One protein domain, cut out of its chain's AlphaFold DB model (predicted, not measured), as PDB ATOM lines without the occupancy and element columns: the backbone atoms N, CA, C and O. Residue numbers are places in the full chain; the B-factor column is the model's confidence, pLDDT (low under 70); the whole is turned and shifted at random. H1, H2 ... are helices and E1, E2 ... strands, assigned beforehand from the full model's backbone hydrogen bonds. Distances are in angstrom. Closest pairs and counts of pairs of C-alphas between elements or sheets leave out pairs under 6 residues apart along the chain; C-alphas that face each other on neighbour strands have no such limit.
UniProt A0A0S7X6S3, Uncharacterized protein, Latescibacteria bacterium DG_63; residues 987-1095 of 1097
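AT A GLANCE: This is residues 987 to 1095 of the 1097 residues of an uncharacterized protein of Latescibacteria bacterium DG_63 (UniProt A0A0S7X6S3). A small, twisted sheet of four short strands, E4, E7, E8 and E9, forms the best-ordered part, with E8 and E9 close to the middle, and three two-stranded pieces are set round it. The longest piece, the hairpin E1 and E2, stands off to one side; the little hairpin E5 and E6 turns the corner into E7, the pair E3 and E10 comes near the sheet where E3 meets E4, with the C-alphas of Leu 1019 and Glu 1027 8.0 A apart, and the short helix H1 only grazes the sheet. The printed part has 109 residues, with ten named strands and one named helix in the order E1 to E8, H1, E9, E10; it is mostly strand, though under half of the residues are in named elements. The four-stranded sheet runs E4, E7, E8, E9, and this sheet and the three pairs are antiparallel. The whole is compact, with a radius of gyration of the C-alphas of 14.7 A and spans of 43 by 33 by 33 A.

IN THESE COORDINATES: Find C-alpha 987 at (-43.608, 7.642, -5.126); from there E1 runs 19.2 A over residues 987 to 993. E2, residues 998 to 1005, runs back over 23.7 A. Next come E3, residues 1017 to 1019, and E4, residues 1026 to 1030, 13.3 A long from C-alpha 1026 at (-25.950, -2.576, -17.981). E5 is residues 1037 to 1039, E6 1042 to 1044, E7 1046 to 1050 with 13.5 A, and E8 1054 to 1056. H1 is residues 1068 to 1072, E9 1076 to 1078, and E10 1092 to 1094, ending at (-38.077, 1.681, -20.387).

HOW THE PARTS SIT: Begin at the hairpin E1 and E2, where N 989 and O 1002 are 2.8 A apart; both strands are apart from each of the other named elements. In the pair E3 and E10, look for N 1017 and O 1094, 2.8 A. The closest C-alphas of E3 and E4 are those of Leu 1019 and Glu 1027, 8.0 A. E4, an edge strand, has N 1029 and O 1047 of E7 at 2.7 A. In the hairpin E5 and E6, N 1044 and O 1037 are 2.8 A apart; E6 runs on into E7 at 77 degrees. In the hairpin E7 and E8, N 1048 and O 1056 are 2.8 A apart. E9, the other edge strand, has N 1077 and O 1055 of E8 at 2.9 A. H1 only grazes the sheet, with residues 1070 to 1071, and its O i to N i+4 pair is within hydrogen-bond range.

THE WHOLE: The two C-alphas farthest apart, those of Gly 994 and Leu 1088, are 43.3 A apart. The printed part has no cut. The links E2 to E3, E8 to H1 and E9 to E10 are long. Mean pLDDT of the printed part is 81.0, and 13 residues are under 70, among them 993 to 998.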
ATOM      1  N   SER A 987     -44.413   6.993  -4.083       83.69
ATOM      2  CA  SER A 987     -43.608   7.642  -5.126       83.69
ATOM      3  C   SER A 987     -42.946   8.901  -4.585       83.69
ATOM      4  O   SER A 987     -43.625   9.729  -3.970       83.69
ATOM      5  N   ILE A 988     -41.669   9.080  -4.905       82.44
ATOM      6  CA  ILE A 988     -40.893  10.276  -4.579       82.44
ATOM      7  C   ILE A 988     -40.624  11.045  -5.875       82.44
ATOM      8  O   ILE A 988     -40.187  10.463  -6.866       82.44
ATOM      9  N   MET A 989     -40.910  12.345  -5.873       80.94
ATOM     10  CA  MET A 989     -40.582  13.270  -6.956       80.94
ATOM     11  C   MET A 989     -39.498  14.234  -6.478       80.94
ATOM     12  O   MET A 989     -39.734  15.002  -5.545       80.94
ATOM     13  N   PHE A 990     -38.339  14.219  -7.132       80.19
ATOM     14  CA  PHE A 990     -37.269  15.185  -6.888       80.19
ATOM     15  C   PHE A 990     -37.443  16.407  -7.796       80.19
ATOM     16  O   PHE A 990     -37.566  16.270  -9.012       80.19
ATOM     17  N   ILE A 991     -37.465  17.603  -7.210       76.12
ATOM     18  CA  ILE A 991     -37.724  18.877  -7.889       76.12
ATOM     19  C   ILE A 991     -36.465  19.747  -7.772       76.12
ATOM     20  O   ILE A 991     -36.068  20.062  -6.648       76.12
ATOM     21  N   PRO A 992     -35.812  20.141  -8.881       75.62
ATOM     22  CA  PRO A 992     -34.621  20.982  -8.818       75.62
ATOM     23  C   PRO A 992     -34.962  22.365  -8.249       75.62
ATOM     24  O   PRO A 992     -36.011  22.929  -8.559       75.62
ATOM     25  N   THR A 993     -34.068  22.933  -7.440       67.56
ATOM     26  CA  THR A 993     -34.200  24.309  -6.941       67.56
ATOM     27  C   THR A 993     -33.182  25.232  -7.611       67.56
ATOM     28  O   THR A 993     -32.066  24.823  -7.948       67.56
ATOM     29  N   GLY A 994     -33.575  26.490  -7.836       67.12
ATOM     30  CA  GLY A 994     -32.722  27.495  -8.472       67.12
ATOM     31  C   GLY A 994     -32.209  27.055  -9.848       67.12
ATOM     32  O   GLY A 994     -32.986  26.695 -10.725       67.12
ATOM     33  N   ASN A 995     -30.886  27.068 -10.028       61.47
ATOM     34  CA  ASN A 995     -30.202  26.674 -11.266       61.47
ATOM     35  C   ASN A 995     -30.055  25.147 -11.455       61.47
ATOM     36  O   ASN A 995     -29.303  24.711 -12.324       61.47
ATOM     37  N   GLY A 996     -30.717  24.332 -10.629       60.94
ATOM     38  CA  GLY A 996     -30.649  22.872 -10.702       60.94
ATOM     39  C   GLY A 996     -29.437  22.245 -10.011       60.94
ATOM     40  O   GLY A 996     -29.200  21.055 -10.197       60.94
ATOM     41  N   ALA A 997     -28.687  23.003  -9.199       63.94
ATOM     42  CA  ALA A 997     -27.563  22.494  -8.403       63.94
ATOM     43  C   ALA A 997     -27.983  21.780  -7.097       63.94
ATOM     44  O   ALA A 997     -27.139  21.212  -6.410       63.94
ATOM     45  N   SER A 998     -29.270  21.800  -6.738       69.38
ATOM     46  CA  SER A 998     -29.827  21.063  -5.592       69.38
ATOM     47  C   SER A 998     -31.284  20.669  -5.847       69.38
ATOM     48  O   SER A 998     -31.911  21.203  -6.766       69.38
ATOM     49  N   TYR A 999     -31.825  19.748  -5.046       70.81
ATOM     50  CA  TYR A 999     -33.179  19.212  -5.204       70.81
ATOM     51  C   TYR A 999     -33.965  19.283  -3.894       70.81
ATOM     52  O   TYR A 999     -33.424  19.018  -2.826       70.81
ATOM     53  N   GLY A1000     -35.253  19.605  -3.992       70.62
ATOM     54  CA  GLY A1000     -36.251  19.255  -2.984       70.62
ATOM     55  C   GLY A1000     -36.926  17.926  -3.335       70.62
ATOM     56  O   GLY A1000     -36.867  17.485  -4.482       70.62
ATOM     57  N   ALA A1001     -37.600  17.294  -2.374       73.50
ATOM     58  CA  ALA A1001     -38.342  16.052  -2.589       73.50
ATOM     59  C   ALA A1001     -39.811  16.198  -2.170       73.50
ATOM     60  O   ALA A1001     -40.122  16.804  -1.146       73.50
ATOM     61  N   CYS A1002     -40.718  15.609  -2.949       69.56
ATOM     62  CA  CYS A1002     -42.129  15.468  -2.607       69.56
ATOM     63  C   CYS A1002     -42.511  13.986  -2.605       69.56
ATOM     64  O   CYS A1002     -42.315  13.290  -3.600       69.56
ATOM     65  N   VAL A1003     -43.094  13.515  -1.504       80.06
ATOM     66  CA  VAL A1003     -43.496  12.114  -1.310       80.06
ATOM     67  C   VAL A1003     -45.017  11.997  -1.387       80.06
ATOM     68  O   VAL A1003     -45.735  12.838  -0.846       80.06
ATOM     69  N   ARG A1004     -45.525  10.954  -2.050       80.06
ATOM     70  CA  ARG A1004     -46.955  10.608  -2.053       80.06
ATOM     71  C   ARG A1004     -47.169   9.099  -2.036       80.06
ATOM     72  O   ARG A1004     -46.400   8.364  -2.649       80.06
ATOM     73  N   GLU A1005     -48.254   8.653  -1.416       88.06
ATOM     74  CA  GLU A1005     -48.718   7.268  -1.536       88.06
ATOM     75  C   GLU A1005     -49.320   7.021  -2.928       88.06
ATOM     76  O   GLU A1005     -49.985   7.888  -3.503       88.06
ATOM     77  N   ILE A1006     -49.093   5.829  -3.474       84.88
ATOM     78  CA  ILE A1006     -49.569   5.401  -4.788       84.88
ATOM     79  C   ILE A1006     -50.202   4.011  -4.715       84.88
ATOM     80  O   ILE A1006     -49.717   3.112  -4.036       84.88
ATOM     81  N   THR A1007     -51.281   3.805  -5.466       85.94
ATOM     82  CA  THR A1007     -51.900   2.479  -5.656       85.94
ATOM     83  C   THR A1007     -51.541   1.846  -7.003       85.94
ATOM     84  O   THR A1007     -51.869   0.687  -7.245       85.94
ATOM     85  N   GLU A1008     -50.875   2.603  -7.877       83.00
ATOM     86  CA  GLU A1008     -50.364   2.199  -9.190       83.00
ATOM     87  C   GLU A1008     -49.110   3.016  -9.543       83.00
ATOM     88  O   GLU A1008     -48.886   4.081  -8.967       83.00
ATOM     89  N   LEU A1009     -48.273   2.533 -10.469       80.62
ATOM     90  CA  LEU A1009     -47.084   3.283 -10.894       80.62
ATOM     91  C   LEU A1009     -47.485   4.599 -11.594       80.62
ATOM     92  O   LEU A1009     -48.427   4.576 -12.385       80.62
ATOM     93  N   PRO A1010     -46.755   5.717 -11.377       76.69
ATOM     94  CA  PRO A1010     -47.086   7.025 -11.958       76.69
ATOM     95  C   PRO A1010     -47.215   7.044 -13.486       76.69
ATOM     96  O   PRO A1010     -47.995   7.825 -14.019       76.69
ATOM     97  N   THR A1011     -46.478   6.167 -14.171       76.31
ATOM     98  CA  THR A1011     -46.551   5.968 -15.622       76.31
ATOM     99  C   THR A1011     -46.763   4.484 -15.897       76.31
ATOM    100  O   THR A1011     -46.027   3.630 -15.394       76.31
ATOM    101  N   HIS A1012     -47.779   4.152 -16.696       71.31
ATOM    102  CA  HIS A1012     -48.100   2.761 -17.002       71.31
ATOM    103  C   HIS A1012     -47.108   2.195 -18.041       71.31
ATOM    104  O   HIS A1012     -47.003   2.736 -19.139       71.31
ATOM    105  N   PRO A1013     -46.449   1.044 -17.801       66.62
ATOM    106  CA  PRO A1013     -45.409   0.497 -18.686       66.62
ATOM    107  C   PRO A1013     -45.961  -0.185 -19.961       66.62
ATOM    108  O   PRO A1013     -45.359  -1.117 -20.507       66.62
ATOM    109  N   ALA A1014     -47.151   0.202 -20.431       69.88
ATOM    110  CA  ALA A1014     -47.737  -0.353 -21.649       69.88
ATOM    111  C   ALA A1014     -47.103   0.333 -22.866       69.88
ATOM    112  O   ALA A1014     -47.128   1.550 -22.963       69.88
ATOM    113  N   GLY A1015     -46.525  -0.445 -23.786       70.75
ATOM    114  CA  GLY A1015     -45.802   0.094 -24.949       70.75
ATOM    115  C   GLY A1015     -44.305   0.346 -24.724       70.75
ATOM    116  O   GLY A1015     -43.606   0.670 -25.677       70.75
ATOM    117  N   SER A1016     -43.789   0.126 -23.510       82.12
ATOM    118  CA  SER A1016     -42.360   0.234 -23.185       82.12
ATOM    119  C   SER A1016     -41.492  -0.800 -23.917       82.12
ATOM    120  O   SER A1016     -41.886  -1.968 -24.042       82.12
ATOM    121  N   THR A1017     -40.264  -0.420 -24.257       85.25
ATOM    122  CA  THR A1017     -39.220  -1.326 -24.746       85.25
ATOM    123  C   THR A1017     -38.723  -2.219 -23.609       85.25
ATOM    124  O   THR A1017     -38.477  -1.748 -22.499       85.25
ATOM    125  N   VAL A1018     -38.578  -3.521 -23.871       85.69
ATOM    126  CA  VAL A1018     -38.026  -4.484 -22.904       85.69
ATOM    127  C   VAL A1018     -36.508  -4.533 -23.060       85.69
ATOM    128  O   VAL A1018     -36.022  -4.832 -24.150       85.69
ATOM    129  N   LEU A1019     -35.778  -4.278 -21.974       87.44
ATOM    130  CA  LEU A1019     -34.327  -4.453 -21.909       87.44
ATOM    131  C   LEU A1019     -34.015  -5.885 -21.460       87.44
ATOM    132  O   LEU A1019     -34.648  -6.406 -20.540       87.44
ATOM    133  N   THR A1020     -33.081  -6.542 -22.153       86.56
ATOM    134  CA  THR A1020     -32.649  -7.916 -21.845       86.56
ATOM    135  C   THR A1020     -31.261  -7.849 -21.229       86.56
ATOM    136  O   THR A1020     -30.271  -7.894 -21.950       86.56
ATOM    137  N   LEU A1021     -31.218  -7.684 -19.910       86.38
ATOM    138  CA  LEU A1021     -29.987  -7.653 -19.123       86.38
ATOM    139  C   LEU A1021     -29.756  -9.028 -18.484       86.38
ATOM    140  O   LEU A1021     -30.721  -9.716 -18.136       86.38
ATOM    141  N   ASP A1022     -28.496  -9.436 -18.386       85.69
ATOM    142  CA  ASP A1022     -28.036 -10.516 -17.517       85.69
ATOM    143  C   ASP A1022     -27.772  -9.994 -16.094       85.69
ATOM    144  O   ASP A1022     -28.034  -8.827 -15.794       85.69
ATOM    145  N   ASP A1023     -27.327 -10.890 -15.215       86.69
ATOM    146  CA  ASP A1023     -26.852 -10.564 -13.870       86.69
ATOM    147  C   ASP A1023     -25.729  -9.514 -13.948       86.69
ATOM    148  O   ASP A1023     -24.821  -9.649 -14.776       86.69
ATOM    149  N   ASP A1024     -25.839  -8.441 -13.159       88.12
ATOM    150  CA  ASP A1024     -24.996  -7.229 -13.225       88.12
ATOM    151  C   ASP A1024     -24.921  -6.536 -14.608       88.12
ATOM    152  O   ASP A1024     -23.998  -5.767 -14.915       88.12
ATOM    153  N   GLY A1025     -25.885  -6.806 -15.489       87.81
ATOM    154  CA  GLY A1025     -25.941  -6.248 -16.836       87.81
ATOM    155  C   GLY A1025     -26.271  -4.751 -16.851       87.81
ATOM    156  O   GLY A1025     -27.077  -4.259 -16.066       87.81
ATOM    157  N   CYS A1026     -25.702  -4.011 -17.810       90.00
ATOM    158  CA  CYS A1026     -25.950  -2.576 -17.981       90.00
ATOM    159  C   CYS A1026     -25.918  -2.171 -19.461       90.00
ATOM    160  O   CYS A1026     -24.995  -2.561 -20.193       90.00
ATOM    161  N   GLU A1027     -26.922  -1.404 -19.896       90.44
ATOM    162  CA  GLU A1027     -27.139  -0.998 -21.296       90.44
ATOM    163  C   GLU A1027     -27.270   0.531 -21.437       90.44
ATOM    164  O   GLU A1027     -28.019   1.154 -20.675       90.44
ATOM    165  N   PRO A1028     -26.583   1.161 -22.412       92.25
ATOM    166  CA  PRO A1028     -26.729   2.583 -22.699       92.25
ATOM    167  C   PRO A1028     -28.030   2.891 -23.447       92.25
ATOM    168  O   PRO A1028     -28.385   2.238 -24.429       92.25
ATOM    169  N   ILE A1029     -28.686   3.974 -23.049       89.56
ATOM    170  CA  ILE A1029     -29.852   4.557 -23.703       89.56
ATOM    171  C   ILE A1029     -29.477   5.954 -24.192       89.56
ATOM    172  O   ILE A1029     -29.270   6.876 -23.402       89.56
ATOM    173  N   SER A1030     -29.386   6.112 -25.512       88.56
ATOM    174  CA  SER A1030     -29.143   7.409 -26.147       88.56
ATOM    175  C   SER A1030     -30.457   8.090 -26.512       88.56
ATOM    176  O   SER A1030     -31.344   7.471 -27.103       88.56
ATOM    177  N   LEU A1031     -30.560   9.372 -26.178       83.62
ATOM    178  CA  LEU A1031     -31.678  10.235 -26.542       83.62
ATOM    179  C   LEU A1031     -31.485  10.799 -27.961       83.62
ATOM    180  O   LEU A1031     -30.374  10.811 -28.495       83.62
ATOM    181  N   ASP A1032     -32.569  11.264 -28.589       82.12
ATOM    182  CA  ASP A1032     -32.499  11.903 -29.910       82.12
ATOM    183  C   ASP A1032     -31.576  13.131 -29.892       82.12
ATOM    184  O   ASP A1032     -31.430  13.807 -28.869       82.12
ATOM    185  N   SER A1033     -31.017  13.483 -31.055       63.03
ATOM    186  CA  SER A1033     -30.233  14.711 -31.216       63.03
ATOM    187  C   SER A1033     -31.002  15.912 -30.651       63.03
ATOM    188  O   SER A1033     -32.149  16.123 -31.049       63.03
ATOM    189  N   HIS A1034     -30.347  16.706 -29.797       68.25
ATOM    190  CA  HIS A1034     -30.862  17.902 -29.101       68.25
ATOM    191  C   HIS A1034     -31.666  17.658 -27.811       68.25
ATOM    192  O   HIS A1034     -32.127  18.629 -27.214       68.25
ATOM    193  N   LYS A1035     -31.807  16.415 -27.327       76.81
ATOM    194  CA  LYS A1035     -32.411  16.140 -26.009       76.81
ATOM    195  C   LYS A1035     -31.376  15.624 -25.010       76.81
ATOM    196  O   LYS A1035     -30.505  14.836 -25.363       76.81
ATOM    197  N   ALA A1036     -31.489  16.068 -23.761       84.12
ATOM    198  CA  ALA A1036     -30.632  15.651 -22.660       84.12
ATOM    199  C   ALA A1036     -31.425  15.603 -21.348       84.12
ATOM    200  O   ALA A1036     -32.379  16.360 -21.174       84.12
ATOM    201  N   ILE A1037     -31.020  14.724 -20.432       85.12
ATOM    202  CA  ILE A1037     -31.491  14.725 -19.044       85.12
ATOM    203  C   ILE A1037     -30.497  15.534 -18.218       85.12
ATOM    204  O   ILE A1037     -29.296  15.279 -18.289       85.12
ATOM    205  N   SER A1038     -30.988  16.498 -17.440       83.38
ATOM    206  CA  SER A1038     -30.147  17.325 -16.575       83.38
ATOM    207  C   SER A1038     -30.231  16.868 -15.122       83.38
ATOM    208  O   SER A1038     -31.319  16.840 -14.545       83.38
ATOM    209  N   ILE A1039     -29.082  16.550 -14.522       80.62
ATOM    210  CA  ILE A1039     -28.961  16.243 -13.094       80.62
ATOM    211  C   ILE A1039     -27.821  17.047 -12.464       80.62
ATOM    212  O   ILE A1039     -26.726  17.123 -13.020       80.62
ATOM    213  N   PHE A1040     -28.095  17.699 -11.327       76.88
ATOM    214  CA  PHE A1040     -27.164  18.617 -10.646       76.88
ATOM    215  C   PHE A1040     -26.569  19.694 -11.580       76.88
ATOM    216  O   PHE A1040     -25.386  20.020 -11.508       76.88
ATOM    217  N   GLY A1041     -27.386  20.222 -12.498       74.56
ATOM    218  CA  GLY A1041     -26.981  21.254 -13.461       74.56
ATOM    219  C   GLY A1041     -26.133  20.760 -14.643       74.56
ATOM    220  O   GLY A1041     -25.694  21.582 -15.446       74.56
ATOM    221  N   VAL A1042     -25.911  19.448 -14.788       81.12
ATOM    222  CA  VAL A1042     -25.151  18.845 -15.899       81.12
ATOM    223  C   VAL A1042     -26.091  18.076 -16.827       81.12
ATOM    224  O   VAL A1042     -26.921  17.306 -16.356       81.12
ATOM    225  N   SER A1043     -25.964  18.280 -18.142       86.06
ATOM    226  CA  SER A1043     -26.852  17.701 -19.164       86.06
ATOM    227  C   SER A1043     -26.238  16.488 -19.864       86.06
ATOM    228  O   SER A1043     -25.147  16.578 -20.426       86.06
ATOM    229  N   PHE A1044     -26.982  15.380 -19.905       87.88
ATOM    230  CA  PHE A1044     -26.547  14.094 -20.447       87.88
ATOM    231  C   PHE A1044     -27.428  13.639 -21.623       87.88
ATOM    232  O   PHE A1044     -28.628  13.415 -21.437       87.88
ATOM    233  N   PRO A1045     -26.870  13.476 -22.839       88.94
ATOM    234  CA  PRO A1045     -27.604  12.952 -23.997       88.94
ATOM    235  C   PRO A1045     -27.742  11.418 -23.984       88.94
ATOM    236  O   PRO A1045     -28.538  10.859 -24.738       88.94
ATOM    237  N   THR A1046     -26.979  10.736 -23.130       89.12
ATOM    238  CA  THR A1046     -26.995   9.282 -22.939       89.12
ATOM    239  C   THR A1046     -26.967   8.986 -21.443       89.12
ATOM    240  O   THR A1046     -26.259   9.661 -20.701       89.12
ATOM    241  N   PHE A1047     -27.716   7.976 -21.011       92.25
ATOM    242  CA  PHE A1047     -27.653   7.411 -19.660       92.25
ATOM    243  C   PHE A1047     -27.591   5.884 -19.743       92.25
ATOM    244  O   PHE A1047     -27.852   5.316 -20.801       92.25
ATOM    245  N   TYR A1048     -27.251   5.209 -18.652       92.25
ATOM    246  CA  TYR A1048     -27.093   3.756 -18.611       92.25
ATOM    247  C   TYR A1048     -28.064   3.146 -17.607       92.25
ATOM    248  O   TYR A1048     -28.218   3.661 -16.501       92.25
ATOM    249  N   VAL A1049     -28.733   2.060 -17.993       91.62
ATOM    250  CA  VAL A1049     -29.706   1.359 -17.148       91.62
ATOM    251  C   VAL A1049     -29.115   0.028 -16.700       91.62
ATOM    252  O   VAL A1049     -28.830  -0.824 -17.546       91.62
ATOM    253  N   GLY A1050     -28.946  -0.142 -15.386       90.19
ATOM    254  CA  GLY A1050     -28.402  -1.355 -14.770       90.19
ATOM    255  C   GLY A1050     -29.486  -2.331 -14.301       90.19
ATOM    256  O   GLY A1050     -30.593  -1.921 -13.937       90.19
ATOM    257  N   SER A1051     -29.170  -3.628 -14.279       89.00
ATOM    258  CA  SER A1051     -30.046  -4.697 -13.772       89.00
ATOM    259  C   SER A1051     -30.405  -4.513 -12.294       89.00
ATOM    260  O   SER A1051     -31.535  -4.807 -11.901       89.00
ATOM    261  N   ASN A1052     -29.494  -3.920 -11.519       88.06
ATOM    262  CA  ASN A1052     -29.547  -3.793 -10.059       88.06
ATOM    263  C   ASN A1052     -30.376  -2.581  -9.571       88.06
ATOM    264  O   ASN A1052     -30.191  -2.094  -8.460       88.06
ATOM    265  N   GLY A1053     -31.305  -2.075 -10.396       86.44
ATOM    266  CA  GLY A1053     -32.326  -1.096  -9.981       86.44
ATOM    267  C   GLY A1053     -31.883   0.374  -9.948       86.44
ATOM    268  O   GLY A1053     -32.433   1.178  -9.183       86.44
ATOM    269  N   TYR A1054     -30.925   0.741 -10.807       89.38
ATOM    270  CA  TYR A1054     -30.383   2.097 -10.913       89.38
ATOM    271  C   TYR A1054     -30.222   2.606 -12.355       89.38
ATOM    272  O   TYR A1054     -30.261   1.848 -13.328       89.38
ATOM    273  N   ILE A1055     -29.989   3.917 -12.465       91.31
ATOM    274  CA  ILE A1055     -29.562   4.622 -13.678       91.31
ATOM    275  C   ILE A1055     -28.293   5.428 -13.377       91.31
ATOM    276  O   ILE A1055     -28.263   6.153 -12.385       91.31
ATOM    277  N   THR A1056     -27.279   5.354 -14.239       91.00
ATOM    278  CA  THR A1056     -26.063   6.189 -14.171       91.00
ATOM    279  C   THR A1056     -25.948   7.114 -15.383       91.00
ATOM    280  O   THR A1056     -26.481   6.830 -16.458       91.00
ATOM    281  N   PHE A1057     -25.258   8.244 -15.218       88.62
ATOM    282  CA  PHE A1057     -25.175   9.293 -16.249       88.62
ATOM    283  C   PHE A1057     -23.771   9.486 -16.836       88.62
ATOM    284  O   PHE A1057     -23.638   9.924 -17.976       88.62
ATOM    285  N   SER A1058     -22.724   9.132 -16.089       80.19
ATOM    286  CA  SER A1058     -21.329   9.310 -16.509       80.19
ATOM    287  C   SER A1058     -20.757   8.102 -17.253       80.19
ATOM    288  O   SER A1058     -20.016   8.275 -18.219       80.19
ATOM    289  N   GLU A1059     -21.093   6.887 -16.821       84.00
ATOM    290  CA  GLU A1059     -20.538   5.644 -17.362       84.00
ATOM    291  C   GLU A1059     -21.424   4.430 -17.066       84.00
ATOM    292  O   GLU A1059     -22.326   4.493 -16.228       84.00
ATOM    293  N   SER A1060     -21.169   3.319 -17.763       84.62
ATOM    294  CA  SER A1060     -21.798   2.037 -17.445       84.62
ATOM    295  C   SER A1060     -21.221   1.475 -16.155       84.62
ATOM    296  O   SER A1060     -20.001   1.342 -16.047       84.62
ATOM    297  N   ASP A1061     -22.092   1.041 -15.260       82.44
ATOM    298  CA  ASP A1061     -21.715   0.325 -14.050       82.44
ATOM    299  C   ASP A1061     -22.159  -1.145 -14.155       82.44
ATOM    300  O   ASP A1061     -23.214  -1.441 -14.712       82.44
ATOM    301  N   ARG A1062     -21.295  -2.067 -13.737       81.19
ATOM    302  CA  ARG A1062     -21.519  -3.526 -13.704       81.19
ATOM    303  C   ARG A1062     -20.972  -4.132 -12.409       81.19
ATOM    304  O   ARG A1062     -20.642  -5.316 -12.377       81.19
ATOM    305  N   ASP A1063     -20.749  -3.301 -11.395       74.94
ATOM    306  CA  ASP A1063     -20.303  -3.763 -10.092       74.94
ATOM    307  C   ASP A1063     -21.498  -4.363  -9.324       74.94
ATOM    308  O   ASP A1063     -22.536  -3.699  -9.206       74.94
ATOM    309  N   PRO A1064     -21.387  -5.597  -8.796       66.62
ATOM    310  CA  PRO A1064     -22.389  -6.166  -7.893       66.62
ATOM    311  C   PRO A1064     -22.399  -5.508  -6.500       66.62
ATOM    312  O   PRO A1064     -23.231  -5.855  -5.661       66.62
ATOM    313  N   GLY A1065     -21.453  -4.610  -6.199       68.50
ATOM    314  CA  GLY A1065     -21.359  -3.902  -4.924       68.50
ATOM    315  C   GLY A1065     -22.584  -3.031  -4.633       68.50
ATOM    316  O   GLY A1065     -22.789  -2.001  -5.262       68.50
ATOM    317  N   GLU A1066     -23.396  -3.434  -3.654       71.31
ATOM    318  CA  GLU A1066     -24.629  -2.743  -3.240       71.31
ATOM    319  C   GLU A1066     -24.434  -1.816  -2.023       71.31
ATOM    320  O   GLU A1066     -25.361  -1.587  -1.242       71.31
ATOM    321  N   SER A1067     -23.219  -1.295  -1.809       77.25
ATOM    322  CA  SER A1067     -22.952  -0.429  -0.659       77.25
ATOM    323  C   SER A1067     -23.368   1.022  -0.900       77.25
ATOM    324  O   SER A1067     -23.514   1.500  -2.027       77.25
ATOM    325  N   LEU A1068     -23.542   1.753   0.202       75.50
ATOM    326  CA  LEU A1068     -23.792   3.190   0.158       75.50
ATOM    327  C   LEU A1068     -22.629   3.954  -0.498       75.50
ATOM    328  O   LEU A1068     -22.870   4.928  -1.204       75.50
ATOM    329  N   ASP A1069     -21.391   3.492  -0.309       78.69
ATOM    330  CA  ASP A1069     -20.213   4.083  -0.951       78.69
ATOM    331  C   ASP A1069     -20.267   3.865  -2.477       78.69
ATOM    332  O   ASP A1069     -20.115   4.819  -3.240       78.69
ATOM    333  N   ASP A1070     -20.643   2.659  -2.925       77.75
ATOM    334  CA  ASP A1070     -20.802   2.335  -4.354       77.75
ATOM    335  C   ASP A1070     -21.911   3.169  -5.027       77.75
ATOM    336  O   ASP A1070     -21.873   3.415  -6.237       77.75
ATOM    337  N   HIS A1071     -22.916   3.616  -4.260       81.12
ATOM    338  CA  HIS A1071     -23.944   4.546  -4.736       81.12
ATOM    339  C   HIS A1071     -23.391   5.958  -4.975       81.12
ATOM    340  O   HIS A1071     -23.831   6.624  -5.912       81.12
ATOM    341  N   PHE A1072     -22.437   6.418  -4.159       80.44
ATOM    342  CA  PHE A1072     -21.876   7.770  -4.252       80.44
ATOM    343  C   PHE A1072     -20.660   7.889  -5.177       80.44
ATOM    344  O   PHE A1072     -20.373   8.992  -5.645       80.44
ATOM    345  N   ASP A1073     -19.971   6.788  -5.474       80.94
ATOM    346  CA  ASP A1073     -18.789   6.790  -6.346       80.94
ATOM    347  C   ASP A1073     -19.115   7.097  -7.818       80.94
ATOM    348  O   ASP A1073     -18.251   7.546  -8.573       80.94
ATOM    349  N   THR A1074     -20.372   6.909  -8.233       78.44
ATOM    350  CA  THR A1074     -20.852   7.216  -9.588       78.44
ATOM    351  C   THR A1074     -22.080   8.116  -9.532       78.44
ATOM    352  O   THR A1074     -22.948   7.950  -8.683       78.44
ATOM    353  N   GLN A1075     -22.213   9.057 -10.474       85.19
ATOM    354  CA  GLN A1075     -23.415   9.889 -10.563       85.19
ATOM    355  C   GLN A1075     -24.628   9.032 -10.968       85.19
ATOM    356  O   GLN A1075     -24.793   8.675 -12.142       85.19
ATOM    357  N   ARG A1076     -25.461   8.692  -9.978       85.62
ATOM    358  CA  ARG A1076     -26.507   7.664 -10.061       85.62
ATOM    359  C   ARG A1076     -27.844   8.146  -9.494       85.62
ATOM    360  O   ARG A1076     -27.891   8.961  -8.580       85.62
ATOM    361  N   ILE A1077     -28.937   7.596 -10.021       88.56
ATOM    362  CA  ILE A1077     -30.262   7.591  -9.391       88.56
ATOM    363  C   ILE A1077     -30.650   6.133  -9.147       88.56
ATOM    364  O   ILE A1077     -30.637   5.329 -10.082       88.56
ATOM    365  N   SER A1078     -31.041   5.799  -7.920       86.62
ATOM    366  CA  SER A1078     -31.475   4.448  -7.556       86.62
ATOM    367  C   SER A1078     -32.872   4.487  -6.954       86.62
ATOM    368  O   SER A1078     -33.115   5.226  -6.006       86.62
ATOM    369  N   CYS A1079     -33.786   3.681  -7.496       83.50
ATOM    370  CA  CYS A1079     -35.101   3.473  -6.880       83.50
ATOM    371  C   CYS A1079     -35.017   2.382  -5.801       83.50
ATOM    372  O   CYS A1079     -35.617   2.497  -4.738       83.50
ATOM    373  N   LEU A1080     -34.226   1.339  -6.075       84.69
ATOM    374  CA  LEU A1080     -33.845   0.296  -5.129       84.69
ATOM    375  C   LEU A1080     -32.548  -0.340  -5.636       84.69
ATOM    376  O   LEU A1080     -32.588  -1.046  -6.638       84.69
ATOM    377  N   PHE A1081     -31.415  -0.054  -4.991       85.94
ATOM    378  CA  PHE A1081     -30.112  -0.574  -5.409       85.94
ATOM    379  C   PHE A1081     -29.804  -1.883  -4.683       85.94
ATOM    380  O   PHE A1081     -29.581  -1.866  -3.476       85.94
ATOM    381  N   HIS A1082     -29.870  -3.001  -5.402       84.44
ATOM    382  CA  HIS A1082     -29.639  -4.339  -4.856       84.44
ATOM    383  C   HIS A1082     -29.242  -5.296  -5.986       84.44
ATOM    384  O   HIS A1082     -29.673  -5.104  -7.123       84.44
ATOM    385  N   ASP A1083     -28.482  -6.337  -5.661       86.25
ATOM    386  CA  ASP A1083     -28.101  -7.430  -6.567       86.25
ATOM    387  C   ASP A1083     -29.338  -8.162  -7.150       86.25
ATOM    388  O   ASP A1083     -29.953  -9.014  -6.494       86.25
ATOM    389  N   PHE A1084     -29.775  -7.767  -8.352       86.44
ATOM    390  CA  PHE A1084     -30.971  -8.283  -9.020       86.44
ATOM    391  C   PHE A1084     -30.608  -8.979 -10.333       86.44
ATOM    392  O   PHE A1084     -30.123  -8.347 -11.268       86.44
ATOM    393  N   ASP A1085     -31.039 -10.238 -10.471       87.31
ATOM    394  CA  ASP A1085     -30.932 -10.991 -11.725       87.31
ATOM    395  C   ASP A1085     -32.282 -11.027 -12.484       87.31
ATOM    396  O   ASP A1085     -33.150 -11.879 -12.219       87.31
ATOM    397  N   PRO A1086     -32.509 -10.127 -13.467       85.31
ATOM    398  CA  PRO A1086     -33.728 -10.132 -14.270       85.31
ATOM    399  C   PRO A1086     -33.849 -11.373 -15.170       85.31
ATOM    400  O   PRO A1086     -34.965 -11.705 -15.586       85.31
ATOM    401  N   SER A1087     -32.762 -12.109 -15.432       81.19
ATOM    402  CA  SER A1087     -32.780 -13.310 -16.276       81.19
ATOM    403  C   SER A1087     -33.559 -14.480 -15.647       81.19
ATOM    404  O   SER A1087     -34.066 -15.348 -16.365       81.19
ATOM    405  N   LEU A1088     -33.768 -14.462 -14.321       84.06
ATOM    406  CA  LEU A1088     -34.505 -15.487 -13.564       84.06
ATOM    407  C   LEU A1088     -36.034 -15.305 -13.559       84.06
ATOM    408  O   LEU A1088     -36.746 -16.068 -12.899       84.06
ATOM    409  N   GLY A1089     -36.566 -14.344 -14.321       73.12
ATOM    410  CA  GLY A1089     -38.012 -14.157 -14.511       73.12
ATOM    411  C   GLY A1089     -38.516 -12.718 -14.363       73.12
ATOM    412  O   GLY A1089     -39.728 -12.499 -14.440       73.12
ATOM    413  N   GLY A1090     -37.613 -11.752 -14.172       72.25
ATOM    414  CA  GLY A1090     -37.905 -10.321 -14.148       72.25
ATOM    415  C   GLY A1090     -38.012  -9.713 -15.551       72.25
ATOM    416  O   GLY A1090     -37.688 -10.337 -16.561       72.25
ATOM    417  N   ARG A1091     -38.520  -8.481 -15.644       75.56
ATOM    418  CA  ARG A1091     -38.515  -7.703 -16.892       75.56
ATOM    419  C   ARG A1091     -38.176  -6.260 -16.577       75.56
ATOM    420  O   ARG A1091     -38.958  -5.605 -15.894       75.56
ATOM    421  N   LEU A1092     -37.083  -5.765 -17.148       83.94
ATOM    422  CA  LEU A1092     -36.755  -4.349 -17.110       83.94
ATOM    423  C   LEU A1092     -37.335  -3.669 -18.353       83.94
ATOM    424  O   LEU A1092     -37.265  -4.188 -19.472       83.94
ATOM    425  N   ARG A1093     -38.006  -2.540 -18.141       82.81
ATOM    426  CA  ARG A1093     -38.750  -1.823 -19.174       82.81
ATOM    427  C   ARG A1093     -38.405  -0.356 -19.109       82.81
ATOM    428  O   ARG A1093     -38.396   0.215 -18.026       82.81
ATOM    429  N   TRP A1094     -38.203   0.240 -20.272       81.50
ATOM    430  CA  TRP A1094     -38.077   1.681 -20.387       81.50
ATOM    431  C   TRP A1094     -39.037   2.190 -21.457       81.50
ATOM    432  O   TRP A1094     -39.272   1.544 -22.484       81.50
ATOM    433  N   CYS A1095     -39.636   3.336 -21.192       75.25
ATOM    434  CA  CYS A1095     -40.438   4.067 -22.151       75.25
ATOM    435  C   CYS A1095     -40.022   5.527 -22.120       75.25
ATOM    436  O   CYS A1095     -39.437   6.008 -21.151       75.25
TER     437      CYS A1095